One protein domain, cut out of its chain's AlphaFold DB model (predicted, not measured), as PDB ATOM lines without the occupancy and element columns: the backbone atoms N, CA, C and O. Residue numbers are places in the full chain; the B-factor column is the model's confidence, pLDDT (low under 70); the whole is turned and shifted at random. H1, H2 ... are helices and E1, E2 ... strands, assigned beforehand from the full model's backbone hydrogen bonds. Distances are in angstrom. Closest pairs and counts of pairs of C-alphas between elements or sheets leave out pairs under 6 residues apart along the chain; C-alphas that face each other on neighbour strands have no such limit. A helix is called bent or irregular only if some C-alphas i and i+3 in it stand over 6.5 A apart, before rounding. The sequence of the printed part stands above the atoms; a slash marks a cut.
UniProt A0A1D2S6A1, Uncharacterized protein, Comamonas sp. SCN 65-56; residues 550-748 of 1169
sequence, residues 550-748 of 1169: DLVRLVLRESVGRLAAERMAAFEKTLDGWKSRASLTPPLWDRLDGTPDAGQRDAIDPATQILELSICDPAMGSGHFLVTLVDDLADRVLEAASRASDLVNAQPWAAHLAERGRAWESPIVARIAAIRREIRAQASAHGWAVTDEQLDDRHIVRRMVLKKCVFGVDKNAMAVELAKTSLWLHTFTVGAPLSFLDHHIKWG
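Overview. This is residues 550 to 748 of the 1169 residues of an uncharacterized protein of Comamonas sp. SCN 65-56 (UniProt A0A1D2S6A1). The long helix H5 is the core, with H2 nearly side by side with it and the short H4 packed on both; a small parallel sheet, E1 E2 E3, lies at the end where H5 begins, one face covered by H10 and that end of H5. H9 crosses H5, H7 slants away from it, and H6 makes a corner at its far end. The printed part has 199 residues with ten named helices and three named strands, in the order H1 H2 H3 H4 E1 H5 H6 H7 H8 H9 E2 H10 E3, and is mostly helix. It is compact, with a radius of gyration of the C-alphas of 18.6 A and spans of 59 by 45 by 31 A.

Arrangement. H1, residues 550 to 558, and H2, residues 560 to 576, meet only through their link. Both touch the hub, H5, residues 624 to 649: H1 at a steep tilt of 42 degrees, closest C-alphas Val 552 and Phe 625, 6.2 A; H2 at a shallow tilt of 12 degrees, the same way, Met 568 and Ala 640, 7.1 A. H3, residues 586 to 593, touches no helix. H4, residues 606 to 611, touches residues 633 to 644 of H5, closest C-alphas Ala 607 and Val 637, 4.6 A. E1, residues 615 to 617, is the parallel neighbour of E2, residues 710 to 714, with N 711 and O 615 2.8 A apart. H6, residues 652 to 658, touches H5 only at the corner, closest C-alphas Asn 649 and Ala 655, 5.6 A. It is irregular, C-alphas 653 and 656 being 7.0 A apart. H7, residues 667 to 686, is about perpendicular, at 81 degrees, to H9, residues 697 to 708, and touches it, closest C-alphas Ile 672 and Asp 697, 6.2 A. H8, residues 692 to 695, touches no helix. H9 touches H5 at a steep tilt of 63 degrees, closest C-alphas Ala 634 and Arg 702, 5.3 A. H10, residues 717 to 730, is on the sheet over E2 and E3, residues 745 to 747, at a height of 9.7 A, on the same face as H5: two layers. E2, H10, E3 is a strand-helix-strand unit, two parallel neighbour strands with a helix between, its crossover right-handed; E1, H5 to H9, E2 is another. E2 and E3 are parallel, with N 746 and O 712 2.9 A apart. Every O i to N i+4 pair is within hydrogen-bond range in H1, H2, H3, H4, H5, H7, H9 and H10; H6 has 0 of 3, with 2 of 4 O i to N i+3 pairs, and H8 is too short for one.

Along the chain. H1 begins at C-alpha 550 (28.894, 24.295, -51.308). H5 measures 38.2 A, H7 29.0 A, H2 24.4 A and H10 20.2 A from first to last C-alpha. E3 ends at C-alpha 747 (52.053, 21.888, -36.910).

Size, cuts and confidence. The C-alphas farthest apart, Ala 582 and Asn 716, are 58.7 A apart. The printed part has no cut. The links H3 to H4 and H10 to E3 are long. The mean pLDDT of the printed part is 85.5; residues 597 to 599, 658 to 659, 661 and 691 to 694 are under 70.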
ATOM      1  N   ASP A 550      30.208  23.853 -51.799       84.44
ATOM      2  CA  ASP A 550      28.894  24.295 -51.308       84.44
ATOM      3  C   ASP A 550      28.737  24.140 -49.788       84.44
ATOM      4  O   ASP A 550      28.146  24.991 -49.125       84.44
ATOM      5  N   LEU A 551      29.299  23.076 -49.208       90.38
ATOM      6  CA  LEU A 551      29.257  22.863 -47.763       90.38
ATOM      7  C   LEU A 551      30.175  23.854 -47.037       90.38
ATOM      8  O   LEU A 551      29.803  24.359 -45.980       90.38
ATOM      9  N   VAL A 552      31.336  24.181 -47.619       90.75
ATOM     10  CA  VAL A 552      32.223  25.238 -47.103       90.75
ATOM     11  C   VAL A 552      31.486  26.577 -47.081       90.75
ATOM     12  O   VAL A 552      31.451  27.244 -46.046       90.75
ATOM     13  N   ARG A 553      30.818  26.941 -48.183       88.69
ATOM     14  CA  ARG A 553      30.000  28.163 -48.274       88.69
ATOM     15  C   ARG A 553      28.895  28.205 -47.228       88.69
ATOM     16  O   ARG A 553      28.713  29.237 -46.586       88.69
ATOM     17  N   LEU A 554      28.194  27.091 -47.019       93.25
ATOM     18  CA  LEU A 554      27.165  26.988 -45.988       93.25
ATOM     19  C   LEU A 554      27.747  27.232 -44.587       93.25
ATOM     20  O   LEU A 554      27.202  28.031 -43.829       93.25
ATOM     21  N   VAL A 555      28.871  26.595 -44.251       96.25
ATOM     22  CA  VAL A 555      29.546  26.785 -42.957       96.25
ATOM     23  C   VAL A 555      29.968  28.243 -42.761       96.25
ATOM     24  O   VAL A 555      29.717  28.803 -41.693       96.25
ATOM     25  N   LEU A 556      30.558  28.889 -43.774       95.00
ATOM     26  CA  LEU A 556      30.979  30.296 -43.712       95.00
ATOM     27  C   LEU A 556      29.789  31.251 -43.559       95.00
ATOM     28  O   LEU A 556      29.795  32.108 -42.669       95.00
ATOM     29  N   ARG A 557      28.727  31.048 -44.353       93.19
ATOM     30  CA  ARG A 557      27.462  31.798 -44.277       93.19
ATOM     31  C   ARG A 557      26.890  31.773 -42.862       93.19
ATOM     32  O   ARG A 557      26.498  32.808 -42.327       93.19
ATOM     33  N   GLU A 558      26.873  30.596 -42.248       94.62
ATOM     34  CA  GLU A 558      26.267  30.368 -40.938       94.62
ATOM     35  C   GLU A 558      27.185  30.687 -39.752       94.62
ATOM     36  O   GLU A 558      26.750  30.597 -38.604       94.62
ATOM     37  N   SER A 559      28.435  31.081 -40.000       95.75
ATOM     38  CA  SER A 559      29.407  31.408 -38.955       95.75
ATOM     39  C   SER A 559      29.932  32.835 -39.091       95.75
ATOM     40  O   SER A 559      29.385  33.764 -38.494       95.75
ATOM     41  N   VAL A 560      30.962  33.024 -39.909       95.31
ATOM     42  CA  VAL A 560      31.618  34.308 -40.172       95.31
ATOM     43  C   VAL A 560      30.631  35.310 -40.766       95.31
ATOM     44  O   VAL A 560      30.593  36.463 -40.336       95.31
ATOM     45  N   GLY A 561      29.752  34.858 -41.665       94.12
ATOM     46  CA  GLY A 561      28.702  35.695 -42.239       94.12
ATOM     47  C   GLY A 561      27.736  36.262 -41.196       94.12
ATOM     48  O   GLY A 561      27.376  37.439 -41.276       94.12
ATOM     49  N   ARG A 562      27.382  35.477 -40.167       94.06
ATOM     50  CA  ARG A 562      26.549  35.953 -39.048       94.06
ATOM     51  C   ARG A 562      27.267  37.028 -38.234       94.06
ATOM     52  O   ARG A 562      26.677  38.068 -37.956       94.06
ATOM     53  N   LEU A 563      28.544  36.819 -37.903       95.12
ATOM     54  CA  LEU A 563      29.338  37.812 -37.171       95.12
ATOM     55  C   LEU A 563      29.509  39.115 -37.952       95.12
ATOM     56  O   LEU A 563      29.331  40.190 -37.384       95.12
ATOM     57  N   ALA A 564      29.823  39.038 -39.245       94.69
ATOM     58  CA  ALA A 564      29.970  40.218 -40.092       94.69
ATOM     59  C   ALA A 564      28.669  41.039 -40.147       94.69
ATOM     60  O   ALA A 564      28.693  42.260 -39.979       94.69
ATOM     61  N   ALA A 565      27.519  40.368 -40.288       93.06
ATOM     62  CA  ALA A 565      26.211  41.018 -40.246       93.06
ATOM     63  C   ALA A 565      25.935  41.688 -38.886       93.06
ATOM     64  O   ALA A 565      25.420  42.806 -38.839       93.06
ATOM     65  N   GLU A 566      26.322  41.050 -37.778       94.50
ATOM     66  CA  GLU A 566      26.209  41.633 -36.437       94.50
ATOM     67  C   GLU A 566      27.089  42.878 -36.256       94.50
ATOM     68  O   GLU A 566      26.628  43.857 -35.663       94.50
ATOM     69  N   ARG A 567      28.325  42.888 -36.785       95.19
ATOM     70  CA  ARG A 567      29.203  44.076 -36.756       95.19
ATOM     71  C   ARG A 567      28.575  45.245 -37.506       95.19
ATOM     72  O   ARG A 567      28.511  46.350 -36.966       95.19
ATOM     73  N   MET A 568      28.037  44.987 -38.696       94.06
ATOM     74  CA  MET A 568      27.325  45.998 -39.479       94.06
ATOM     75  C   MET A 568      26.085  46.528 -38.742       94.06
ATOM     76  O   MET A 568      25.898  47.737 -38.618       94.06
ATOM     77  N   ALA A 569      25.261  45.644 -38.173       94.38
ATOM     78  CA  ALA A 569      24.071  46.047 -37.423       94.38
ATOM     79  C   ALA A 569      24.413  46.860 -36.157       94.38
ATOM     80  O   ALA A 569      23.714  47.817 -35.812       94.38
ATOM     81  N   ALA A 570      25.497  46.509 -35.457       95.00
ATOM     82  CA  ALA A 570      25.981  47.258 -34.297       95.00
ATOM     83  C   ALA A 570      26.467  48.668 -34.680       95.00
ATOM     84  O   ALA A 570      26.210  49.633 -33.948       95.00
ATOM     85  N   PHE A 571      27.124  48.793 -35.834       95.44
ATOM     86  CA  PHE A 571      27.532  50.074 -36.397       95.44
ATOM     87  C   PHE A 571      26.322  50.947 -36.754       95.44
ATOM     88  O   PHE A 571      26.210  52.067 -36.252       95.44
ATOM     89  N   GLU A 572      25.354  50.409 -37.503       93.88
ATOM     90  CA  GLU A 572      24.103  51.104 -37.845       93.88
ATOM     91  C   GLU A 572      23.363  51.599 -36.596       93.88
ATOM     92  O   GLU A 572      22.971  52.762 -36.515       93.88
ATOM     93  N   LYS A 573      23.248  50.751 -35.567       94.69
ATOM     94  CA  LYS A 573      22.641  51.125 -34.282       94.69
ATOM     95  C   LYS A 573      23.389  52.272 -33.591       94.69
ATOM     96  O   LYS A 573      22.765  53.109 -32.935       94.69
ATOM     97  N   THR A 574      24.713  52.307 -33.709       93.81
ATOM     98  CA  THR A 574      25.536  53.380 -33.137       93.81
ATOM     99  C   THR A 574      25.302  54.696 -33.876       93.81
ATOM    100  O   THR A 574      25.044  55.711 -33.224       93.81
ATOM    101  N   LEU A 575      25.293  54.671 -35.214       92.19
ATOM    102  CA  LEU A 575      24.972  55.838 -36.041       92.19
ATOM    103  C   LEU A 575      23.553  56.352 -35.780       92.19
ATOM    104  O   LEU A 575      23.341  57.560 -35.675       92.19
ATOM    105  N   ASP A 576      22.589  55.450 -35.594       90.88
ATOM    106  CA  ASP A 576      21.214  55.793 -35.235       90.88
ATOM    107  C   ASP A 576      21.138  56.597 -33.935       90.88
ATOM    108  O   ASP A 576      20.395  57.578 -33.850       90.88
ATOM    109  N   GLY A 577      21.969  56.247 -32.949       90.38
ATOM    110  CA  GLY A 577      22.126  57.011 -31.712       90.38
ATOM    111  C   GLY A 577      22.745  58.403 -31.903       90.38
ATOM    112  O   GLY A 577      22.674  59.233 -30.994       90.38
ATOM    113  N   TRP A 578      23.356  58.683 -33.057       92.38
ATOM    114  CA  TRP A 578      23.994  59.963 -33.387       92.38
ATOM    115  C   TRP A 578      23.178  60.826 -34.356       92.38
ATOM    116  O   TRP A 578      23.510  61.996 -34.533       92.38
ATOM    117  N   LYS A 579      22.083  60.309 -34.928       87.12
ATOM    118  CA  LYS A 579      21.256  60.996 -35.943       87.12
ATOM    119  C   LYS A 579      20.774  62.398 -35.558       87.12
ATOM    120  O   LYS A 579      20.620  63.244 -36.430       87.12
ATOM    121  N   SER A 580      20.511  62.655 -34.275       86.06
ATOM    122  CA  SER A 580      20.012  63.954 -33.791       86.06
ATOM    123  C   SER A 580      21.102  65.013 -33.596       86.06
ATOM    124  O   SER A 580      20.793  66.155 -33.253       86.06
ATOM    125  N   ARG A 581      22.378  64.655 -33.772       86.81
ATOM    126  CA  ARG A 581      23.509  65.565 -33.567       86.81
ATOM    127  C   ARG A 581      23.710  66.461 -34.787       86.81
ATOM    128  O   ARG A 581      23.610  66.004 -35.919       86.81
ATOM    129  N   ALA A 582      24.062  67.722 -34.535       82.44
ATOM    130  CA  ALA A 582      24.454  68.665 -35.584       82.44
ATOM    131  C   ALA A 582      25.907  68.455 -36.055       82.44
ATOM    132  O   ALA A 582      26.216  68.676 -37.218       82.44
ATOM    133  N   SER A 583      26.796  68.014 -35.158       85.44
ATOM    134  CA  SER A 583      28.191  67.670 -35.450       85.44
ATOM    135  C   SER A 583      28.703  66.611 -34.466       85.44
ATOM    136  O   SER A 583      28.155  66.451 -33.366       85.44
ATOM    137  N   LEU A 584      29.770  65.899 -34.833       88.19
ATOM    138  CA  LEU A 584      30.502  65.029 -33.910       88.19
ATOM    139  C   LEU A 584      31.621  65.796 -33.190       88.19
ATOM    140  O   LEU A 584      32.227  66.716 -33.736       88.19
ATOM    141  N   THR A 585      31.874  65.420 -31.937       88.44
ATOM    142  CA  THR A 585      33.018  65.891 -31.138       88.44
ATOM    143  C   THR A 585      34.274  65.086 -31.486       88.44
ATOM    144  O   THR A 585      34.110  63.932 -31.879       88.44
ATOM    145  N   PRO A 586      35.502  65.592 -31.247       86.06
ATOM    146  CA  PRO A 586      36.731  64.847 -31.543       86.06
ATOM    147  C   PRO A 586      36.751  63.403 -31.005       86.06
ATOM    148  O   PRO A 586      36.946  62.509 -31.813       86.06
ATOM    149  N   PRO A 587      36.341  63.103 -29.752       88.00
ATOM    150  CA  PRO A 587      36.318  61.715 -29.270       88.00
ATOM    151  C   PRO A 587      35.340  60.782 -30.005       88.00
ATOM    152  O   PRO A 587      35.446  59.565 -29.904       88.00
ATOM    153  N   LEU A 588      34.327  61.332 -30.683       88.50
ATOM    154  CA  LEU A 588      33.398  60.543 -31.495       88.50
ATOM    155  C   LEU A 588      33.939  60.321 -32.907       88.50
ATOM    156  O   LEU A 588      33.661  59.270 -33.471       88.50
ATOM    157  N   TRP A 589      34.717  61.273 -33.434       88.50
ATOM    158  CA  TRP A 589      35.513  61.068 -34.643       88.50
ATOM    159  C   TRP A 589      36.603  60.030 -34.399       88.50
ATOM    160  O   TRP A 589      36.634  59.043 -35.112       88.50
ATOM    161  N   ASP A 590      37.372  60.151 -33.316       87.44
ATOM    162  CA  ASP A 590      38.399  59.166 -32.947       87.44
ATOM    163  C   ASP A 590      37.798  57.767 -32.768       87.44
ATOM    164  O   ASP A 590      38.391  56.764 -33.141       87.44
ATOM    165  N   ARG A 591      36.574  57.681 -32.234       89.12
ATOM    166  CA  ARG A 591      35.853  56.411 -32.124       89.12
ATOM    167  C   ARG A 591      35.427  55.851 -33.486       89.12
ATOM    168  O   ARG A 591      35.365  54.633 -33.630       89.12
ATOM    169  N   LEU A 592      35.074  56.711 -34.443       88.62
ATOM    170  CA  LEU A 592      34.680  56.326 -35.801       88.62
ATOM    171  C   LEU A 592      35.892  55.894 -36.635       88.62
ATOM    172  O   LEU A 592      35.851  54.830 -37.246       88.62
ATOM    173  N   ASP A 593      36.955  56.694 -36.598       84.06
ATOM    174  CA  ASP A 593      38.163  56.550 -37.415       84.06
ATOM    175  C   ASP A 593      39.179  55.579 -36.802       84.06
ATOM    176  O   ASP A 593      40.058  55.066 -37.494       84.06
ATOM    177  N   GLY A 594      39.059  55.333 -35.499       84.69
ATOM    178  CA  GLY A 594      40.088  54.688 -34.699       84.69
ATOM    179  C   GLY A 594      41.231  55.647 -34.370       84.69
ATOM    180  O   GLY A 594      41.477  56.650 -35.046       84.69
ATOM    181  N   THR A 595      41.964  55.330 -33.311       80.00
ATOM    182  CA  THR A 595      43.117  56.120 -32.890       80.00
ATOM    183  C   THR A 595      44.370  55.718 -33.677       80.00
ATOM    184  O   THR A 595      44.632  54.524 -33.861       80.00
ATOM    185  N   PRO A 596      45.196  56.682 -34.134       72.69
ATOM    186  CA  PRO A 596      46.444  56.374 -34.836       72.69
ATOM    187  C   PRO A 596      47.397  55.492 -34.017       72.69
ATOM    188  O   PRO A 596      48.004  54.578 -34.569       72.69
ATOM    189  N   ASP A 597      47.473  55.716 -32.701       66.81
ATOM    190  CA  ASP A 597      48.338  54.957 -31.784       66.81
ATOM    191  C   ASP A 597      47.942  53.476 -31.683       66.81
ATOM    192  O   ASP A 597      48.795  52.616 -31.469       66.81
ATOM    193  N   ALA A 598      46.657  53.157 -31.876       63.22
ATOM    194  CA  ALA A 598      46.157  51.787 -31.933       63.22
ATOM    195  C   ALA A 598      46.179  51.203 -33.358       63.22
ATOM    196  O   ALA A 598      45.567  50.161 -33.601       63.22
ATOM    197  N   GLY A 599      46.808  51.881 -34.328       66.50
ATOM    198  CA  GLY A 599      46.751  51.496 -35.740       66.50
ATOM    199  C   GLY A 599      45.319  51.463 -36.284       66.50
ATOM    200  O   GLY A 599      45.018  50.648 -37.157       66.50
ATOM    201  N   GLN A 600      44.436  52.294 -35.713       76.25
ATOM    202  CA  GLN A 600      42.998  52.382 -35.990       76.25
ATOM    203  C   GLN A 600      42.187  51.109 -35.679       76.25
ATOM    204  O   GLN A 600      41.016  51.030 -36.036       76.25
ATOM    205  N   ARG A 601      42.761  50.115 -34.982       74.19
ATOM    206  CA  ARG A 601      42.093  48.835 -34.646       74.19
ATOM    207  C   ARG A 601      40.850  49.001 -33.758       74.19
ATOM    208  O   ARG A 601      39.985  48.132 -33.711       74.19
ATOM    209  N   ASP A 602      40.772  50.107 -33.031       82.31
ATOM    210  CA  ASP A 602      39.679  50.479 -32.133       82.31
ATOM    211  C   ASP A 602      38.525  51.219 -32.835       82.31
ATOM    212  O   ASP A 602      37.525  51.538 -32.185       82.31
ATOM    213  N   ALA A 603      38.629  51.456 -34.149       88.88
ATOM    214  CA  ALA A 603      37.561  52.049 -34.947       88.88
ATOM    215  C   ALA A 603      36.277  51.213 -34.854       88.88
ATOM    216  O   ALA A 603      36.300  49.995 -35.040       88.88
ATOM    217  N   ILE A 604      35.128  51.864 -34.641       93.12
ATOM    218  CA  ILE A 604      33.821  51.179 -34.697       93.12
ATOM    219  C   ILE A 604      33.401  50.809 -36.126       93.12
ATOM    220  O   ILE A 604      32.367  50.159 -36.294       93.12
ATOM    221  N   ASP A 605      34.162  51.253 -37.130       92.69
ATOM    222  CA  ASP A 605      33.984  50.902 -38.534       92.69
ATOM    223  C   ASP A 605      33.854  49.372 -38.706       92.69
ATOM    224  O   ASP A 605      34.694  48.608 -38.217       92.69
ATOM    225  N   PRO A 606      32.794  48.890 -39.378       94.38
ATOM    226  CA  PRO A 606      32.520  47.466 -39.467       94.38
ATOM    227  C   PRO A 606      33.574  46.708 -40.281       94.38
ATOM    228  O   PRO A 606      33.812  45.543 -39.974       94.38
ATOM    229  N   ALA A 607      34.229  47.329 -41.267       92.38
ATOM    230  CA  ALA A 607      35.285  46.679 -42.043       92.38
ATOM    231  C   ALA A 607      36.527  46.422 -41.177       92.38
ATOM    232  O   ALA A 607      37.048  45.304 -41.164       92.38
ATOM    233  N   THR A 608      36.930  47.404 -40.366       93.38
ATOM    234  CA  THR A 608      37.977  47.244 -39.348       93.38
ATOM    235  C   THR A 608      37.609  46.164 -38.331       93.38
ATOM    236  O   THR A 608      38.412  45.277 -38.055       93.38
ATOM    237  N   GLN A 609      36.376  46.170 -37.815       94.50
ATOM    238  CA  GLN A 609      35.930  45.171 -36.836       94.50
ATOM    239  C   GLN A 609      35.864  43.743 -37.404       94.50
ATOM    240  O   GLN A 609      36.026  42.781 -36.652       94.50
ATOM    241  N   ILE A 610      35.618  43.581 -38.709       95.38
ATOM    242  CA  ILE A 610      35.668  42.275 -39.386       95.38
ATOM    243  C   ILE A 610      37.119  41.781 -39.510       95.38
ATOM    244  O   ILE A 610      37.370  40.598 -39.290       95.38
ATOM    245  N   LEU A 611      38.080  42.667 -39.792       93.00
ATOM    246  CA  LEU A 611      39.507  42.319 -39.898       93.00
ATOM    247  C   LEU A 611      40.159  41.912 -38.567       93.00
ATOM    248  O   LEU A 611      41.233  41.315 -38.569       93.00
ATOM    249  N   GLU A 612      39.516  42.198 -37.438       92.19
ATOM    250  CA  GLU A 612      39.983  41.782 -36.110       92.19
ATOM    251  C   GLU A 612      39.294  40.485 -35.620       92.19
ATOM    252  O   GLU A 612      39.463  40.080 -34.468       92.19
ATOM    253  N   LEU A 613      38.521  39.802 -36.479       95.62
ATOM    254  CA  LEU A 613      37.981  38.473 -36.176       95.62
ATOM    255  C   LEU A 613      39.082  37.409 -36.205       95.62
ATOM    256  O   LEU A 613      39.830  37.301 -37.169       95.62
ATOM    257  N   SER A 614      39.112  36.561 -35.180       96.44
ATOM    258  CA  SER A 614      39.999  35.397 -35.073       96.44
ATOM    259  C   SER A 614      39.249  34.108 -35.425       96.44
ATOM    260  O   SER A 614      38.281  33.736 -34.752       96.44
ATOM    261  N   ILE A 615      39.659  33.432 -36.500       98.12
ATOM    262  CA  ILE A 615      38.928  32.294 -37.077       98.12
ATOM    263  C   ILE A 615      39.874  31.110 -37.253       98.12
ATOM    264  O   ILE A 615      40.902  31.229 -37.913       98.12
ATOM    265  N   CYS A 616      39.525  29.967 -36.659       97.94
ATOM    266  CA  CYS A 616      40.400  28.798 -36.599       97.94
ATOM    267  C   CYS A 616      39.780  27.549 -37.224       97.94
ATOM    268  O   CYS A 616      38.643  27.200 -36.901       97.94
ATOM    269  N   ASP A 617      40.574  26.840 -38.030       97.44
ATOM    270  CA  ASP A 617      40.343  25.434 -38.362       97.44
ATOM    271  C   ASP A 617      41.335  24.519 -37.606       97.44
ATOM    272  O   ASP A 617      42.544  24.562 -37.866       97.44
ATOM    273  N   PRO A 618      40.870  23.705 -36.635       95.94
ATOM    274  CA  PRO A 618      41.736  22.864 -35.814       95.94
ATOM    275  C   PRO A 618      42.171  21.561 -36.507       95.94
ATOM    276  O   PRO A 618      42.912  20.787 -35.895       95.94
ATOM    277  N   ALA A 619      41.687  21.287 -37.720       92.19
ATOM    278  CA  ALA A 619      42.053  20.134 -38.540       92.19
ATOM    279  C   ALA A 619      42.019  20.533 -40.025       92.19
ATOM    280  O   ALA A 619      41.276  19.966 -40.824       92.19
ATOM    281  N   MET A 620      42.803  21.560 -40.369       91.44
ATOM    282  CA  MET A 620      42.649  22.307 -41.624       91.44
ATOM    283  C   MET A 620      42.967  21.521 -42.904       91.44
ATOM    284  O   MET A 620      42.608  21.971 -43.999       91.44
ATOM    285  N   GLY A 621      43.680  20.394 -42.804       85.69
ATOM    286  CA  GLY A 621      44.113  19.620 -43.960       85.69
ATOM    287  C   GLY A 621      44.897  20.474 -44.959       85.69
ATOM    288  O   GLY A 621      45.800  21.225 -44.590       85.69
ATOM    289  N   SER A 622      44.529  20.387 -46.236       79.38
ATOM    290  CA  SER A 622      45.122  21.167 -47.333       79.38
ATOM    291  C   SER A 622      44.773  22.667 -47.312       79.38
ATOM    292  O   SER A 622      45.233  23.410 -48.178       79.38
ATOM    293  N   GLY A 623      43.980  23.135 -46.340       86.38
ATOM    294  CA  GLY A 623      43.613  24.543 -46.180       86.38
ATOM    295  C   GLY A 623      42.427  24.997 -47.035       86.38
ATOM    296  O   GLY A 623      42.224  26.198 -47.188       86.38
ATOM    297  N   HIS A 624      41.619  24.081 -47.583       82.44
ATOM    298  CA  HIS A 624      40.496  24.432 -48.467       82.44
ATOM    299  C   HIS A 624      39.471  25.384 -47.814       82.44
ATOM    300  O   HIS A 624      39.055  26.369 -48.436       82.44
ATOM    301  N   PHE A 625      39.110  25.135 -46.547       88.38
ATOM    302  CA  PHE A 625      38.268  26.045 -45.762       88.38
ATOM    303  C   PHE A 625      38.915  27.422 -45.615       88.38
ATOM    304  O   PHE A 625      38.242  28.433 -45.790       88.38
ATOM    305  N   LEU A 626      40.219  27.458 -45.331       92.25
ATOM    306  CA  LEU A 626      40.962  28.692 -45.084       92.25
ATOM    307  C   LEU A 626      41.091  29.551 -46.350       92.25
ATOM    308  O   LEU A 626      40.919  30.761 -46.279       92.25
ATOM    309  N   VAL A 627      41.331  28.936 -47.512       88.88
ATOM    310  CA  VAL A 627      41.376  29.642 -48.806       88.88
ATOM    311  C   VAL A 627      40.024  30.291 -49.111       88.88
ATOM    312  O   VAL A 627      39.956  31.486 -49.386       88.88
ATOM    313  N   THR A 628      38.936  29.530 -48.976       87.94
ATOM    314  CA  THR A 628      37.577  30.041 -49.229       87.94
ATOM    315  C   THR A 628      37.174  31.112 -48.209       87.94
ATOM    316  O   THR A 628      36.486  32.073 -48.546       87.94
ATOM    317  N   LEU A 629      37.624  30.971 -46.959       93.06
ATOM    318  CA  LEU A 629      37.425  31.956 -45.901       93.06
ATOM    319  C   LEU A 629      38.081  33.301 -46.237       93.06
ATOM    320  O   LEU A 629      37.471  34.339 -45.990       93.06
ATOM    321  N   VAL A 630      39.303  33.293 -46.782       92.62
ATOM    322  CA  VAL A 630      40.009  34.523 -47.177       92.62
ATOM    323  C   VAL A 630      39.202  35.309 -48.213       92.62
ATOM    324  O   VAL A 630      39.095  36.528 -48.089       92.62
ATOM    325  N   ASP A 631      38.592  34.625 -49.184       85.31
ATOM    326  CA  ASP A 631      37.725  35.259 -50.185       85.31
ATOM    327  C   ASP A 631      36.463  35.855 -49.586       85.31
ATOM    328  O   ASP A 631      36.181  37.037 -49.787       85.31
ATOM    329  N   ASP A 632      35.719  35.042 -48.836       88.44
ATOM    330  CA  ASP A 632      34.455  35.462 -48.237       88.44
ATOM    331  C   ASP A 632      34.665  36.660 -47.297       88.44
ATOM    332  O   ASP A 632      33.894  37.620 -47.328       88.44
ATOM    333  N   LEU A 633      35.744  36.664 -46.510       92.25
ATOM    334  CA  LEU A 633      36.089  37.799 -45.658       92.25
ATOM    335  C   LEU A 633      36.541  39.026 -46.440       92.25
ATOM    336  O   LEU A 633      36.119  40.125 -46.090       92.25
ATOM    337  N   ALA A 634      37.385  38.877 -47.464       90.19
ATOM    338  CA  ALA A 634      37.855  40.024 -48.235       90.19
ATOM    339  C   ALA A 634      36.690  40.755 -48.913       90.19
ATOM    340  O   ALA A 634      36.602  41.982 -48.831       90.19
ATOM    341  N   ASP A 635      35.753  39.998 -49.487       83.75
ATOM    342  CA  ASP A 635      34.540  40.550 -50.085       83.75
ATOM    343  C   ASP A 635      33.686  41.264 -49.024       83.75
ATOM    344  O   ASP A 635      33.281  42.410 -49.223       83.75
ATOM    345  N   ARG A 636      33.482  40.649 -47.850       88.94
ATOM    346  CA  ARG A 636      32.725  41.263 -46.743       88.94
ATOM    347  C   ARG A 636      33.372  42.532 -46.198       88.94
ATOM    348  O   ARG A 636      32.650  43.451 -45.827       88.94
ATOM    349  N   VAL A 637      34.699  42.585 -46.112       91.00
ATOM    350  CA  VAL A 637      35.441  43.765 -45.639       91.00
ATOM    351  C   VAL A 637      35.255  44.924 -46.613       91.00
ATOM    352  O   VAL A 637      34.921  46.024 -46.176       91.00
ATOM    353  N   LEU A 638      35.402  44.684 -47.919       84.38
ATOM    354  CA  LEU A 638      35.206  45.712 -48.944       84.38
ATOM    355  C   LEU A 638      33.750  46.199 -48.996       84.38
ATOM    356  O   LEU A 638      33.502  47.406 -49.003       84.38
ATOM    357  N   GLU A 639      32.781  45.278 -48.961       83.19
ATOM    358  CA  GLU A 639      31.356  45.625 -48.893       83.19
ATOM    359  C   GLU A 639      31.025  46.420 -47.623       83.19
ATOM    360  O   GLU A 639      30.265  47.390 -47.673       83.19
ATOM    361  N   ALA A 640      31.599  46.033 -46.479       88.06
ATOM    362  CA  ALA A 640      31.397  46.735 -45.221       88.06
ATOM    363  C   ALA A 640      32.012  48.137 -45.234       88.06
ATOM    364  O   ALA A 640      31.379  49.055 -44.716       88.06
ATOM    365  N   ALA A 641      33.190  48.312 -45.840       86.62
ATOM    366  CA  ALA A 641      33.866  49.603 -45.944       86.62
ATOM    367  C   ALA A 641      33.044  50.583 -46.791       86.62
ATOM    368  O   ALA A 641      32.724  51.677 -46.329       86.62
ATOM    369  N   SER A 642      32.618  50.150 -47.983       80.38
ATOM    370  CA  SER A 642      31.759  50.948 -48.866       80.38
ATOM    371  C   SER A 642      30.433  51.303 -48.180       80.38
ATOM    372  O   SER A 642      30.071  52.476 -48.078       80.38
ATOM    373  N   ARG A 643      29.749  50.315 -47.583       81.56
ATOM    374  CA  ARG A 643      28.487  50.554 -46.867       81.56
ATOM    375  C   ARG A 643      28.655  51.498 -45.678       81.56
ATOM    376  O   ARG A 643      27.762  52.301 -45.409       81.56
ATOM    377  N   ALA A 644      29.755  51.393 -44.935       87.50
ATOM    378  CA  ALA A 644      30.029  52.292 -43.821       87.50
ATOM    379  C   ALA A 644      30.172  53.737 -44.312       87.50
ATOM    380  O   ALA A 644      29.551  54.632 -43.732       87.50
ATOM    381  N   SER A 645      30.905  53.943 -45.409       86.25
ATOM    382  CA  SER A 645      31.064  55.252 -46.044       86.25
ATOM    383  C   SER A 645      29.729  55.853 -46.466       86.25
ATOM    384  O   SER A 645      29.419  56.980 -46.068       86.25
ATOM    385  N   ASP A 646      28.880  55.082 -47.144       80.38
ATOM    386  CA  ASP A 646      27.533  55.522 -47.528       80.38
ATOM    387  C   ASP A 646      26.690  55.921 -46.303       80.38
ATOM    388  O   ASP A 646      26.009  56.951 -46.272       80.38
ATOM    389  N   LEU A 647      26.714  55.092 -45.255       84.75
ATOM    390  CA  LEU A 647      25.911  55.304 -44.054       84.75
ATOM    391  C   LEU A 647      26.342  56.534 -43.259       84.75
ATOM    392  O   LEU A 647      25.465  57.215 -42.717       84.75
ATOM    393  N   VAL A 648      27.649  56.796 -43.171       87.81
ATOM    394  CA  VAL A 648      28.214  57.966 -42.491       87.81
ATOM    395  C   VAL A 648      27.926  59.227 -43.290       87.81
ATOM    396  O   VAL A 648      27.374  60.170 -42.730       87.81
ATOM    397  N   ASN A 649      28.219  59.238 -44.591       85.06
ATOM    398  CA  ASN A 649      28.043  60.425 -45.429       85.06
ATOM    399  C   ASN A 649      26.569  60.839 -45.569       85.06
ATOM    400  O   ASN A 649      26.275  62.029 -45.681       85.06
ATOM    401  N   ALA A 650      25.633  59.893 -45.439       83.62
ATOM    402  CA  ALA A 650      24.200  60.179 -45.379       83.62
ATOM    403  C   ALA A 650      23.735  60.849 -44.065       83.62
ATOM    404  O   ALA A 650      22.562  61.223 -43.944       83.62
ATOM    405  N   GLN A 651      24.592  60.972 -43.045       85.75
ATOM    406  CA  GLN A 651      24.210  61.592 -41.775       85.75
ATOM    407  C   GLN A 651      24.223  63.125 -41.862       85.75
ATOM    408  O   GLN A 651      25.163  63.698 -42.415       85.75
ATOM    409  N   PRO A 652      23.273  63.833 -41.216       85.00
ATOM    410  CA  PRO A 652      23.239  65.301 -41.231       85.00
ATOM    411  C   PRO A 652      24.533  65.950 -40.722       85.00
ATOM    412  O   PRO A 652      24.971  66.972 -41.242       85.00
ATOM    413  N   TRP A 653      25.169  65.336 -39.721       87.38
ATOM    414  CA  TRP A 653      26.422  65.815 -39.142       87.38
ATOM    415  C   TRP A 653      27.653  65.557 -40.019       87.38
ATOM    416  O   TRP A 653      28.691  66.149 -39.745       87.38
ATOM    417  N   ALA A 654      27.559  64.716 -41.054       84.75
ATOM    418  CA  ALA A 654      28.637  64.439 -42.008       84.75
ATOM    419  C   ALA A 654      28.385  65.059 -43.388       84.75
ATOM    420  O   ALA A 654      29.338  65.290 -44.119       84.75
ATOM    421  N   ALA A 655      27.135  65.381 -43.737       73.62
ATOM    422  CA  ALA A 655      26.760  65.888 -45.060       73.62
ATOM    423  C   ALA A 655      27.604  67.100 -45.510       73.62
ATOM    424  O   ALA A 655      28.039  67.183 -46.657       73.62
ATOM    425  N   HIS A 656      27.937  67.995 -44.574       74.75
ATOM    426  CA  HIS A 656      28.789  69.161 -44.831       74.75
ATOM    427  C   HIS A 656      30.234  68.813 -45.246       74.75
ATOM    428  O   HIS A 656      30.938  69.666 -45.789       74.75
ATOM    429  N   LEU A 657      30.715  67.601 -44.950       76.44
ATOM    430  CA  LEU A 657      32.028  67.111 -45.373       76.44
ATOM    431  C   LEU A 657      32.015  66.755 -46.861       76.44
ATOM    432  O   LEU A 657      32.909  67.176 -47.596       76.44
ATOM    433  N   ALA A 658      30.963  66.070 -47.317       66.94
ATOM    434  CA  ALA A 658      30.751  65.767 -48.729       66.94
ATOM    435  C   ALA A 658      30.574  67.052 -49.559       66.94
ATOM    436  O   ALA A 658      31.243  67.222 -50.575       66.94
ATOM    437  N   GLU A 659      29.788  68.023 -49.071       69.31
ATOM    438  CA  GLU A 659      29.620  69.342 -49.716       69.31
ATOM    439  C   GLU A 659      30.939  70.120 -49.880       69.31
ATOM    440  O   GLU A 659      31.062  70.977 -50.755       69.31
ATOM    441  N   ARG A 660      31.938  69.834 -49.035       72.75
ATOM    442  CA  ARG A 660      33.279  70.438 -49.078       72.75
ATOM    443  C   ARG A 660      34.300  69.594 -49.842       72.75
ATOM    444  O   ARG A 660      35.487  69.914 -49.787       72.75
ATOM    445  N   GLY A 661      33.867  68.526 -50.514       67.38
ATOM    446  CA  GLY A 661      34.755  67.632 -51.255       67.38
ATOM    447  C   GLY A 661      35.675  66.803 -50.359       67.38
ATOM    448  O   GLY A 661      36.809  66.530 -50.729       67.38
ATOM    449  N   ARG A 662      35.241  66.471 -49.138       79.00
ATOM    450  CA  ARG A 662      35.998  65.655 -48.176       79.00
ATOM    451  C   ARG A 662      35.087  64.626 -47.514       79.00
ATOM    452  O   ARG A 662      35.023  64.580 -46.288       79.00
ATOM    453  N   ALA A 663      34.330  63.880 -48.319       81.25
ATOM    454  CA  ALA A 663      33.476  62.805 -47.825       81.25
ATOM    455  C   ALA A 663      34.274  61.862 -46.912       81.25
ATOM    456  O   ALA A 663      35.476  61.666 -47.094       81.25
ATOM    457  N   TRP A 664      33.612  61.331 -45.889       86.25
ATOM    458  CA  TRP A 664      34.244  60.386 -44.985       86.25
ATOM    459  C   TRP A 664      34.440  59.043 -45.690       86.25
ATOM    460  O   TRP A 664      33.522  58.524 -46.331       86.25
ATOM    461  N   GLU A 665      35.623  58.466 -45.524       84.81
ATOM    462  CA  GLU A 665      35.984  57.150 -46.039       84.81
ATOM    463  C   GLU A 665      36.332  56.223 -44.877       84.81
ATOM    464  O   GLU A 665      36.904  56.659 -43.876       84.81
ATOM    465  N   SER A 666      36.013  54.935 -45.027       87.44
ATOM    466  CA  SER A 666      36.425  53.923 -44.057       87.44
ATOM    467  C   SER A 666      37.954  53.942 -43.869       87.44
ATOM    468  O   SER A 666      38.688  54.006 -44.862       87.44
ATOM    469  N   PRO A 667      38.472  53.812 -42.629       88.00
ATOM    470  CA  PRO A 667      39.914  53.744 -42.360       88.00
ATOM    471  C   PRO A 667      40.641  52.667 -43.178       88.00
ATOM    472  O   PRO A 667      41.816  52.812 -43.528       88.00
ATOM    473  N   ILE A 668      39.929  51.597 -43.544       87.44
ATOM    474  CA  ILE A 668      40.461  50.518 -44.375       87.44
ATOM    475  C   ILE A 668      40.812  50.997 -45.786       87.44
ATOM    476  O   ILE A 668      41.843  50.583 -46.312       87.44
ATOM    477  N   VAL A 669      40.046  51.919 -46.374       84.56
ATOM    478  CA  VAL A 669      40.339  52.483 -47.706       84.56
ATOM    479  C   VAL A 669      41.671  53.236 -47.686       84.56
ATOM    480  O   VAL A 669      42.542  53.007 -48.531       84.56
ATOM    481  N   ALA A 670      41.895  54.055 -46.655       81.81
ATOM    482  CA  ALA A 670      43.162  54.757 -46.464       81.81
ATOM    483  C   ALA A 670      44.342  53.785 -46.268       81.81
ATOM    484  O   ALA A 670      45.428  54.011 -46.818       81.81
ATOM    485  N   ARG A 671      44.128  52.683 -45.533       84.25
ATOM    486  CA  ARG A 671      45.130  51.625 -45.327       84.25
ATOM    487  C   ARG A 671      45.474  50.887 -46.622       84.25
ATOM    488  O   ARG A 671      46.655  50.690 -46.898       84.25
ATOM    489  N   ILE A 672      44.479  50.546 -47.441       85.25
ATOM    490  CA  ILE A 672      44.688  49.929 -48.759       85.25
ATOM    491  C   ILE A 672      45.522  50.856 -49.651       85.25
ATOM    492  O   ILE A 672      46.526  50.439 -50.232       85.25
ATOM    493  N   ALA A 673      45.163  52.142 -49.704       82.19
ATOM    494  CA  ALA A 673      45.900  53.129 -50.482       82.19
ATOM    495  C   ALA A 673      47.351  53.301 -49.991       82.19
ATOM    496  O   ALA A 673      48.248  53.518 -50.808       82.19
ATOM    497  N   ALA A 674      47.598  53.204 -48.681       83.69
ATOM    498  CA  ALA A 674      48.945  53.247 -48.113       83.69
ATOM    499  C   ALA A 674      49.792  52.044 -48.546       83.69
ATOM    500  O   ALA A 674      50.861  52.251 -49.117       83.69
ATOM    501  N   ILE A 675      49.270  50.824 -48.381       84.25
ATOM    502  CA  ILE A 675      49.945  49.582 -48.791       84.25
ATOM    503  C   ILE A 675      50.273  49.614 -50.289       84.25
ATOM    504  O   ILE A 675      51.400  49.331 -50.691       84.25
ATOM    505  N   ARG A 676      49.325  50.041 -51.132       85.19
ATOM    506  CA  ARG A 676      49.553  50.191 -52.578       85.19
ATOM    507  C   ARG A 676      50.703  51.148 -52.887       85.19
ATOM    508  O   ARG A 676      51.537  50.850 -53.740       85.19
ATOM    509  N   ARG A 677      50.734  52.323 -52.243       84.31
ATOM    510  CA  ARG A 677      51.812  53.308 -52.451       84.31
ATOM    511  C   ARG A 677      53.169  52.733 -52.069       84.31
ATOM    512  O   ARG A 677      54.146  53.016 -52.754       84.31
ATOM    513  N   GLU A 678      53.214  51.936 -51.013       84.19
ATOM    514  CA  GLU A 678      54.439  51.307 -50.541       84.19
ATOM    515  C   GLU A 678      54.943  50.231 -51.505       84.19
ATOM    516  O   GLU A 678      56.090  50.310 -51.939       84.19
ATOM    517  N   ILE A 679      54.071  49.323 -51.961       83.25
ATOM    518  CA  ILE A 679      54.429  48.313 -52.973       83.25
ATOM    519  C   ILE A 679      54.949  48.986 -54.251       83.25
ATOM    520  O   ILE A 679      55.973  48.584 -54.795       83.25
ATOM    521  N   ARG A 680      54.301  50.067 -54.707       83.31
ATOM    522  CA  ARG A 680      54.768  50.848 -55.868       83.31
ATOM    523  C   ARG A 680      56.137  51.479 -55.643       83.31
ATOM    524  O   ARG A 680      56.968  51.481 -56.550       83.31
ATOM    525  N   ALA A 681      56.362  52.056 -54.464       85.19
ATOM    526  CA  ALA A 681      57.637  52.673 -54.130       85.19
ATOM    527  C   ALA A 681      58.766  51.634 -54.143       85.19
ATOM    528  O   ALA A 681      59.815  51.896 -54.730       85.19
ATOM    529  N   GLN A 682      58.519  50.446 -53.584       82.06
ATOM    530  CA  GLN A 682      59.459  49.324 -53.596       82.06
ATOM    531  C   GLN A 682      59.714  48.811 -55.016       82.06
ATOM    532  O   GLN A 682      60.862  48.748 -55.452       82.06
ATOM    533  N   ALA A 683      58.656  48.545 -55.785       81.38
ATOM    534  CA  ALA A 683      58.776  48.108 -57.173       81.38
ATOM    535  C   ALA A 683      59.592  49.093 -58.022       81.38
ATOM    536  O   ALA A 683      60.465  48.681 -58.781       81.38
ATOM    537  N   SER A 684      59.369  50.397 -57.845       83.50
ATOM    538  CA  SER A 684      60.142  51.444 -58.520       83.50
ATOM    539  C   SER A 684      61.608  51.474 -58.068       83.50
ATOM    540  O   SER A 684      62.507  51.558 -58.904       83.50
ATOM    541  N   ALA A 685      61.869  51.354 -56.761       84.81
ATOM    542  CA  ALA A 685      63.222  51.361 -56.202       84.81
ATOM    543  C   ALA A 685      64.074  50.176 -56.686       84.81
ATOM    544  O   ALA A 685      65.267  50.343 -56.947       84.81
ATOM    545  N   HIS A 686      63.453  49.007 -56.840       81.38
ATOM    546  CA  HIS A 686      64.106  47.769 -57.266       81.38
ATOM    547  C   HIS A 686      63.982  47.491 -58.775       81.38
ATOM    548  O   HIS A 686      64.574  46.543 -59.293       81.38
ATOM    549  N   GLY A 687      63.244  48.328 -59.510       77.38
ATOM    550  CA  GLY A 687      63.021  48.170 -60.947       77.38
ATOM    551  C   GLY A 687      62.220  46.915 -61.303       77.38
ATOM    552  O   GLY A 687      62.504  46.287 -62.323       77.38
ATOM    553  N   TRP A 688      61.261  46.512 -60.469       81.06
ATOM    554  CA  TRP A 688      60.371  45.381 -60.733       81.06
ATOM    555  C   TRP A 688      59.216  45.789 -61.653       81.06
ATOM    556  O   TRP A 688      58.628  46.862 -61.500       81.06
ATOM    557  N   ALA A 689      58.861  44.911 -62.594       72.25
ATOM    558  CA  ALA A 689      57.726  45.106 -63.488       72.25
ATOM    559  C   ALA A 689      56.409  44.783 -62.759       72.25
ATOM    560  O   ALA A 689      55.914  43.659 -62.820       72.25
ATOM    561  N   VAL A 690      55.870  45.769 -62.039       72.25
ATOM    562  CA  VAL A 690      54.559  45.689 -61.378       72.25
ATOM    563  C   VAL A 690      53.598  46.612 -62.105       72.25
ATOM    564  O   VAL A 690      53.832  47.821 -62.170       72.25
ATOM    565  N   THR A 691      52.524  46.052 -62.651       66.25
ATOM    566  CA  THR A 691      51.455  46.857 -63.238       66.25
ATOM    567  C   THR A 691      50.458  47.236 -62.159       66.25
ATOM    568  O   THR A 691      50.278  46.544 -61.154       66.25
ATOM    569  N   ASP A 692      49.784  48.362 -62.342       60.72
ATOM    570  CA  ASP A 692      48.836  48.801 -61.338       60.72
ATOM    571  C   ASP A 692      47.591  47.882 -61.273       60.72
ATOM    572  O   ASP A 692      46.838  47.920 -60.300       60.72
ATOM    573  N   GLU A 693      47.309  47.099 -62.324       59.44
ATOM    574  CA  GLU A 693      46.216  46.113 -62.382       59.44
ATOM    575  C   GLU A 693      46.478  44.962 -61.408       59.44
ATOM    576  O   GLU A 693      45.540  44.384 -60.874       59.44
ATOM    577  N   GLN A 694      47.748  44.682 -61.111       65.38
ATOM    578  CA  GLN A 694      48.160  43.662 -60.147       65.38
ATOM    579  C   GLN A 694      48.014  44.124 -58.682       65.38
ATOM    580  O   GLN A 694      48.189  43.318 -57.772       65.38
ATOM    581  N   LEU A 695      47.700  45.408 -58.443       71.94
ATOM    582  CA  LEU A 695      47.589  46.033 -57.116       71.94
ATOM    583  C   LEU A 695      46.158  46.511 -56.805       71.94
ATOM    584  O   LEU A 695      45.954  47.632 -56.310       71.94
ATOM    585  N   ASP A 696      45.158  45.688 -57.114       73.44
ATOM    586  CA  ASP A 696      43.763  45.969 -56.759       73.44
ATOM    587  C   ASP A 696      43.522  45.969 -55.231       73.44
ATOM    588  O   ASP A 696      44.334  45.490 -54.432       73.44
ATOM    589  N   ASP A 697      42.407  46.576 -54.807       78.38
ATOM    590  CA  ASP A 697      42.053  46.691 -53.385       78.38
ATOM    591  C   ASP A 697      41.878  45.311 -52.723       78.38
ATOM    592  O   ASP A 697      42.180  45.128 -51.543       78.38
ATOM    593  N   ARG A 698      41.413  44.316 -53.481       76.44
ATOM    594  CA  ARG A 698      41.035  43.005 -52.958       76.44
ATOM    595  C   ARG A 698      42.234  42.136 -52.629       76.44
ATOM    596  O   ARG A 698      42.239  41.531 -51.561       76.44
ATOM    597  N   HIS A 699      43.247  42.072 -53.488       78.25
ATOM    598  CA  HIS A 699      44.492  41.358 -53.211       78.25
ATOM    599  C   HIS A 699      45.153  41.899 -51.942       78.25
ATOM    600  O   HIS A 699      45.577  41.122 -51.083       78.25
ATOM    601  N   ILE A 700      45.129  43.222 -51.764       84.00
ATOM    602  CA  ILE A 700      45.615  43.874 -50.547       84.00
ATOM    603  C   ILE A 700      44.782  43.442 -49.328       84.00
ATOM    604  O   ILE A 700      45.350  43.022 -48.317       84.00
ATOM    605  N   VAL A 701      43.449  43.466 -49.417       87.81
ATOM    606  CA  VAL A 701      42.577  43.040 -48.307       87.81
ATOM    607  C   VAL A 701      42.723  41.550 -47.993       87.81
ATOM    608  O   VAL A 701      42.832  41.195 -46.822       87.81
ATOM    609  N   ARG A 702      42.792  40.660 -48.989       88.00
ATOM    610  CA  ARG A 702      43.032  39.218 -48.786       88.00
ATOM    611  C   ARG A 702      44.309  38.971 -48.010       88.00
ATOM    612  O   ARG A 702      44.351  38.121 -47.124       88.00
ATOM    613  N   ARG A 703      45.347  39.738 -48.321       86.94
ATOM    614  CA  ARG A 703      46.625  39.663 -47.630       86.94
ATOM    615  C   ARG A 703      46.518  40.118 -46.174       86.94
ATOM    616  O   ARG A 703      47.085  39.470 -45.296       86.94
ATOM    617  N   MET A 704      45.742  41.173 -45.908       88.38
ATOM    618  CA  MET A 704      45.421  41.615 -44.546       88.38
ATOM    619  C   MET A 704      44.627  40.547 -43.777       88.38
ATOM    620  O   MET A 704      44.992  40.212 -42.653       88.38
ATOM    621  N   VAL A 705      43.592  39.969 -44.397       92.38
ATOM    622  CA  VAL A 705      42.777  38.883 -43.827       92.38
ATOM    623  C   VAL A 705      43.643  37.668 -43.501       92.38
ATOM    624  O   VAL A 705      43.575  37.145 -42.391       92.38
ATOM    625  N   LEU A 706      44.493  37.239 -44.434       90.62
ATOM    626  CA  LEU A 706      45.385  36.099 -44.249       90.62
ATOM    627  C   LEU A 706      46.331  36.300 -43.057       90.62
ATOM    628  O   LEU A 706      46.514  35.380 -42.262       90.62
ATOM    629  N   LYS A 707      46.913  37.497 -42.909       86.44
ATOM    630  CA  LYS A 707      47.831  37.794 -41.800       86.44
ATOM    631  C   LYS A 707      47.135  37.966 -40.453       86.44
ATOM    632  O   LYS A 707      47.763  37.692 -39.439       86.44
ATOM    633  N   LYS A 708      45.882  38.428 -40.411       88.19
ATOM    634  CA  LYS A 708      45.206  38.781 -39.150       88.19
ATOM    635  C   LYS A 708      44.173  37.766 -38.681       88.19
ATOM    636  O   LYS A 708      44.119  37.462 -37.493       88.19
ATOM    637  N   CYS A 709      43.354  37.258 -39.595       94.00
ATOM    638  CA  CYS A 709      42.114  36.579 -39.234       94.00
ATOM    639  C   CYS A 709      42.214  35.054 -39.232       94.00
ATOM    640  O   CYS A 709      41.440  34.391 -38.544       94.00
ATOM    641  N   VAL A 710      43.114  34.493 -40.041       95.62
ATOM    642  CA  VAL A 710      43.090  33.075 -40.420       95.62
ATOM    643  C   VAL A 710      44.082  32.266 -39.596       95.62
ATOM    644  O   VAL A 710      45.281  32.501 -39.686       95.62
ATOM    645  N   PHE A 711      43.582  31.275 -38.851       97.12
ATOM    646  CA  PHE A 711      44.362  30.357 -38.019       97.12
ATOM    647  C   PHE A 711      44.090  28.905 -38.409       97.12
ATOM    648  O   PHE A 711      42.961  28.527 -38.727       97.12
ATOM    649  N   GLY A 712      45.115  28.061 -38.331       96.94
ATOM    650  CA  GLY A 712      45.008  26.667 -38.736       96.94
ATOM    651  C   GLY A 712      46.002  25.770 -38.015       96.94
ATOM    652  O   GLY A 712      47.153  26.152 -37.795       96.94
ATOM    653  N   VAL A 713      45.560  24.570 -37.643       96.81
ATOM    654  CA  VAL A 713      46.421  23.543 -37.044       96.81
ATOM    655  C   VAL A 713      46.171  22.213 -37.734       96.81
ATOM    656  O   VAL A 713      45.024  21.848 -37.988       96.81
ATOM    657  N   ASP A 714      47.245  21.482 -38.024       93.44
ATOM    658  CA  ASP A 714      47.147  20.104 -38.497       93.44
ATOM    659  C   ASP A 714      48.271  19.233 -37.918       93.44
ATOM    660  O   ASP A 714      49.393  19.697 -37.671       93.44
ATOM    661  N   LYS A 715      47.969  17.948 -37.709       88.81
ATOM    662  CA  LYS A 715      48.918  16.951 -37.202       88.81
ATOM    663  C   LYS A 715      49.938  16.545 -38.267       88.81
ATOM    664  O   LYS A 715      51.079  16.216 -37.931       88.81
ATOM    665  N   ASN A 716      49.545  16.556 -39.539       82.44
ATOM    666  CA  ASN A 716      50.404  16.208 -40.658       82.44
ATOM    667  C   ASN A 716      51.201  17.437 -41.116       82.44
ATOM    668  O   ASN A 716      50.653  18.380 -41.682       82.44
ATOM    669  N   ALA A 717      52.524  17.397 -40.934       82.56
ATOM    670  CA  ALA A 717      53.422  18.482 -41.326       82.56
ATOM    671  C   ALA A 717      53.300  18.861 -42.810       82.56
ATOM    672  O   ALA A 717      53.481  20.020 -43.165       82.56
ATOM    673  N   MET A 718      52.993  17.903 -43.688       77.75
ATOM    674  CA  MET A 718      52.842  18.189 -45.111       77.75
ATOM    675  C   MET A 718      51.497  18.852 -45.428       77.75
ATOM    676  O   MET A 718      51.451  19.716 -46.296       77.75
ATOM    677  N   ALA A 719      50.422  18.515 -44.705       80.88
ATOM    678  CA  ALA A 719      49.139  19.212 -44.827       80.88
ATOM    679  C   ALA A 719      49.279  20.693 -44.438       80.88
ATOM    680  O   ALA A 719      48.814  21.571 -45.157       80.88
ATOM    681  N   VAL A 720      50.045  20.977 -43.377       86.69
ATOM    682  CA  VAL A 720      50.397  22.347 -42.965       86.69
ATOM    683  C   VAL A 720      51.071  23.130 -44.091       86.69
ATOM    684  O   VAL A 720      50.687  24.263 -44.376       86.69
ATOM    685  N   GLU A 721      52.046  22.532 -44.773       79.75
ATOM    686  CA  GLU A 721      52.715  23.198 -45.895       79.75
ATOM    687  C   GLU A 721      51.815  23.356 -47.121       79.75
ATOM    688  O   GLU A 721      51.918  24.354 -47.837       79.75
ATOM    689  N   LEU A 722      50.911  22.406 -47.358       79.19
ATOM    690  CA  LEU A 722      49.911  22.517 -48.416       79.19
ATOM    691  C   LEU A 722      48.929  23.648 -48.158       79.19
ATOM    692  O   LEU A 722      48.642  24.408 -49.081       79.19
ATOM    693  N   ALA A 723      48.474  23.801 -46.917       86.00
ATOM    694  CA  ALA A 723      47.643  24.925 -46.520       86.00
ATOM    695  C   ALA A 723      48.372  26.252 -46.766       86.00
ATOM    696  O   ALA A 723      47.826  27.126 -47.436       86.00
ATOM    697  N   LYS A 724      49.634  26.382 -46.332       86.69
ATOM    698  CA  LYS A 724      50.444  27.591 -46.587       86.69
ATOM    699  C   LYS A 724      50.621  27.870 -48.077       86.69
ATOM    700  O   LYS A 724      50.406  28.993 -48.514       86.69
ATOM    701  N   THR A 725      50.968  26.849 -48.861       79.81
ATOM    702  CA  THR A 725      51.180  26.980 -50.311       79.81
ATOM    703  C   THR A 725      49.894  27.399 -51.021       79.81
ATOM    704  O   THR A 725      49.921  28.293 -51.860       79.81
ATOM    705  N   SER A 726      48.764  26.795 -50.650       83.38
ATOM    706  CA  SER A 726      47.448  27.125 -51.197       83.38
ATOM    707  C   SER A 726      47.050  28.563 -50.861       83.38
ATOM    708  O   SER A 726      46.633  29.304 -51.745       83.38
ATOM    709  N   LEU A 727      47.251  28.988 -49.610       86.75
ATOM    710  CA  LEU A 727      46.990  30.362 -49.177       86.75
ATOM    711  C   LEU A 727      47.895  31.365 -49.905       86.75
ATOM    712  O   LEU A 727      47.402  32.376 -50.391       86.75
ATOM    713  N   TRP A 728      49.187  31.071 -50.063       83.12
ATOM    714  CA  TRP A 728      50.115  31.929 -50.803       83.12
ATOM    715  C   TRP A 728      49.770  32.070 -52.278       83.12
ATOM    716  O   TRP A 728      49.792  33.186 -52.785       83.12
ATOM    717  N   LEU A 729      49.441  30.969 -52.961       78.31
ATOM    718  CA  LEU A 729      48.997  31.005 -54.359       78.31
ATOM    719  C   LEU A 729      47.731  31.842 -54.541       78.31
ATOM    720  O   LEU A 729      47.525  32.429 -55.599       78.31
ATOM    721  N   HIS A 730      46.896  31.873 -53.507       79.31
ATOM    722  CA  HIS A 730      45.621  32.567 -53.516       79.31
ATOM    723  C   HIS A 730      45.725  34.056 -53.164       79.31
ATOM    724  O   HIS A 730      44.973  34.873 -53.684       79.31
ATOM    725  N   THR A 731      46.664  34.438 -52.295       80.69
ATOM    726  CA  THR A 731      46.863  35.836 -51.865       80.69
ATOM    727  C   THR A 731      48.113  36.474 -52.458       80.69
ATOM    728  O   THR A 731      48.642  37.436 -51.896       80.69
ATOM    729  N   PHE A 732      48.653  35.899 -53.527       77.94
ATOM    730  CA  PHE A 732      49.875  36.386 -54.143       77.94
ATOM    731  C   PHE A 732      49.672  37.811 -54.670       77.94
ATOM    732  O   PHE A 732      48.665  38.109 -55.307       77.94
ATOM    733  N   THR A 733      50.645  38.692 -54.446       73.69
ATOM    734  CA  THR A 733      50.651  40.045 -55.014       73.69
ATOM    735  C   THR A 733      51.987  40.289 -55.703       73.69
ATOM    736  O   THR A 733      53.047  40.058 -55.123       73.69
ATOM    737  N   VAL A 734      51.943  40.732 -56.959       72.00
ATOM    738  CA  VAL A 734      53.158  40.975 -57.746       72.00
ATOM    739  C   VAL A 734      53.941  42.139 -57.142       72.00
ATOM    740  O   VAL A 734      53.366  43.152 -56.754       72.00
ATOM    741  N   GLY A 735      55.259  41.971 -57.021       70.25
ATOM    742  CA  GLY A 735      56.135  42.966 -56.400       70.25
ATOM    743  C   GLY A 735      56.128  42.996 -54.873       70.25
ATOM    744  O   GLY A 735      56.822  43.832 -54.306       70.25
ATOM    745  N   ALA A 736      55.389  42.104 -54.205       75.12
ATOM    746  CA  ALA A 736      55.413  41.966 -52.752       75.12
ATOM    747  C   ALA A 736      55.829  40.537 -52.347       75.12
ATOM    748  O   ALA A 736      55.390  39.571 -52.975       75.12
ATOM    749  N   PRO A 737      56.635  40.360 -51.287       75.00
ATOM    750  CA  PRO A 737      56.953  39.040 -50.753       75.00
ATOM    751  C   PRO A 737      55.721  38.273 -50.265       75.00
ATOM    752  O   PRO A 737      54.707  38.851 -49.854       75.00
ATOM    753  N   LEU A 738      55.854  36.945 -50.205       75.62
ATOM    754  CA  LEU A 738      54.854  36.087 -49.574       75.62
ATOM    755  C   LEU A 738      54.713  36.432 -48.088       75.62
ATOM    756  O   LEU A 738      55.706  36.532 -47.362       75.62
ATOM    757  N   SER A 739      53.464  36.576 -47.639       76.75
ATOM    758  CA  SER A 739      53.141  36.849 -46.235       76.75
ATOM    759  C   SER A 739      53.706  35.760 -45.329       76.75
ATOM    760  O   SER A 739      53.592  34.570 -45.633       76.75
ATOM    761  N   PHE A 740      54.262  36.138 -44.181       82.94
ATOM    762  CA  PHE A 740      54.717  35.159 -43.196       82.94
ATOM    763  C   PHE A 740      53.523  34.500 -42.477       82.94
ATOM    764  O   PHE A 740      52.726  35.201 -41.861       82.94
ATOM    765  N   LEU A 741      53.398  33.163 -42.515       86.19
ATOM    766  CA  LEU A 741      52.214  32.437 -42.004       86.19
ATOM    767  C   LEU A 741      52.468  31.530 -40.793       86.19
ATOM    768  O   LEU A 741      51.509  31.090 -40.158       86.19
ATOM    769  N   ASP A 742      53.722  31.260 -40.418       86.19
ATOM    770  CA  ASP A 742      54.036  30.240 -39.397       86.19
ATOM    771  C   ASP A 742      53.536  30.605 -37.989       86.19
ATOM    772  O   ASP A 742      53.488  29.754 -37.100       86.19
ATOM    773  N   HIS A 743      53.157  31.862 -37.751       88.06
ATOM    774  CA  HIS A 743      52.563  32.300 -36.490       88.06
ATOM    775  C   HIS A 743      51.084  31.907 -36.343       88.06
ATOM    776  O   HIS A 743      50.641  31.703 -35.215       88.06
ATOM    777  N   HIS A 744      50.351  31.721 -37.444       93.12
ATOM    778  CA  HIS A 744      48.929  31.350 -37.433       93.12
ATOM    779  C   HIS A 744      48.651  29.942 -37.970       93.12
ATOM    780  O   HIS A 744      47.663  29.322 -37.577       93.12
ATOM    781  N   ILE A 745      49.531  29.420 -38.828       94.56
ATOM    782  CA  ILE A 745      49.412  28.098 -39.446       94.56
ATOM    783  C   ILE A 745      50.450  27.159 -38.815       94.56
ATOM    784  O   ILE A 745      51.645  27.246 -39.110       94.56
ATOM    785  N   LYS A 746      50.004  26.287 -37.902       93.62
ATOM    786  CA  LYS A 746      50.868  25.524 -36.984       93.62
ATOM    787  C   LYS A 746      50.815  24.010 -37.210       93.62
ATOM    788  O   LYS A 746      49.792  23.444 -37.584       93.62
ATOM    789  N   TRP A 747      51.928  23.347 -36.894       92.81
ATOM    790  CA  TRP A 747      52.053  21.888 -36.910       92.81
ATOM    791  C   TRP A 747      51.949  21.287 -35.502       92.81
ATOM    792  O   TRP A 747      52.865  21.450 -34.685       92.81
ATOM    793  N   GLY A 748      50.875  20.536 -35.245       94.31
ATOM    794  CA  GLY A 748      50.647  19.853 -33.973       94.31
ATOM    795  C   GLY A 748      49.350  19.043 -33.915       94.31
ATOM    796  O   GLY A 748      48.458  19.187 -34.743       94.31
TER     797      GLY A 748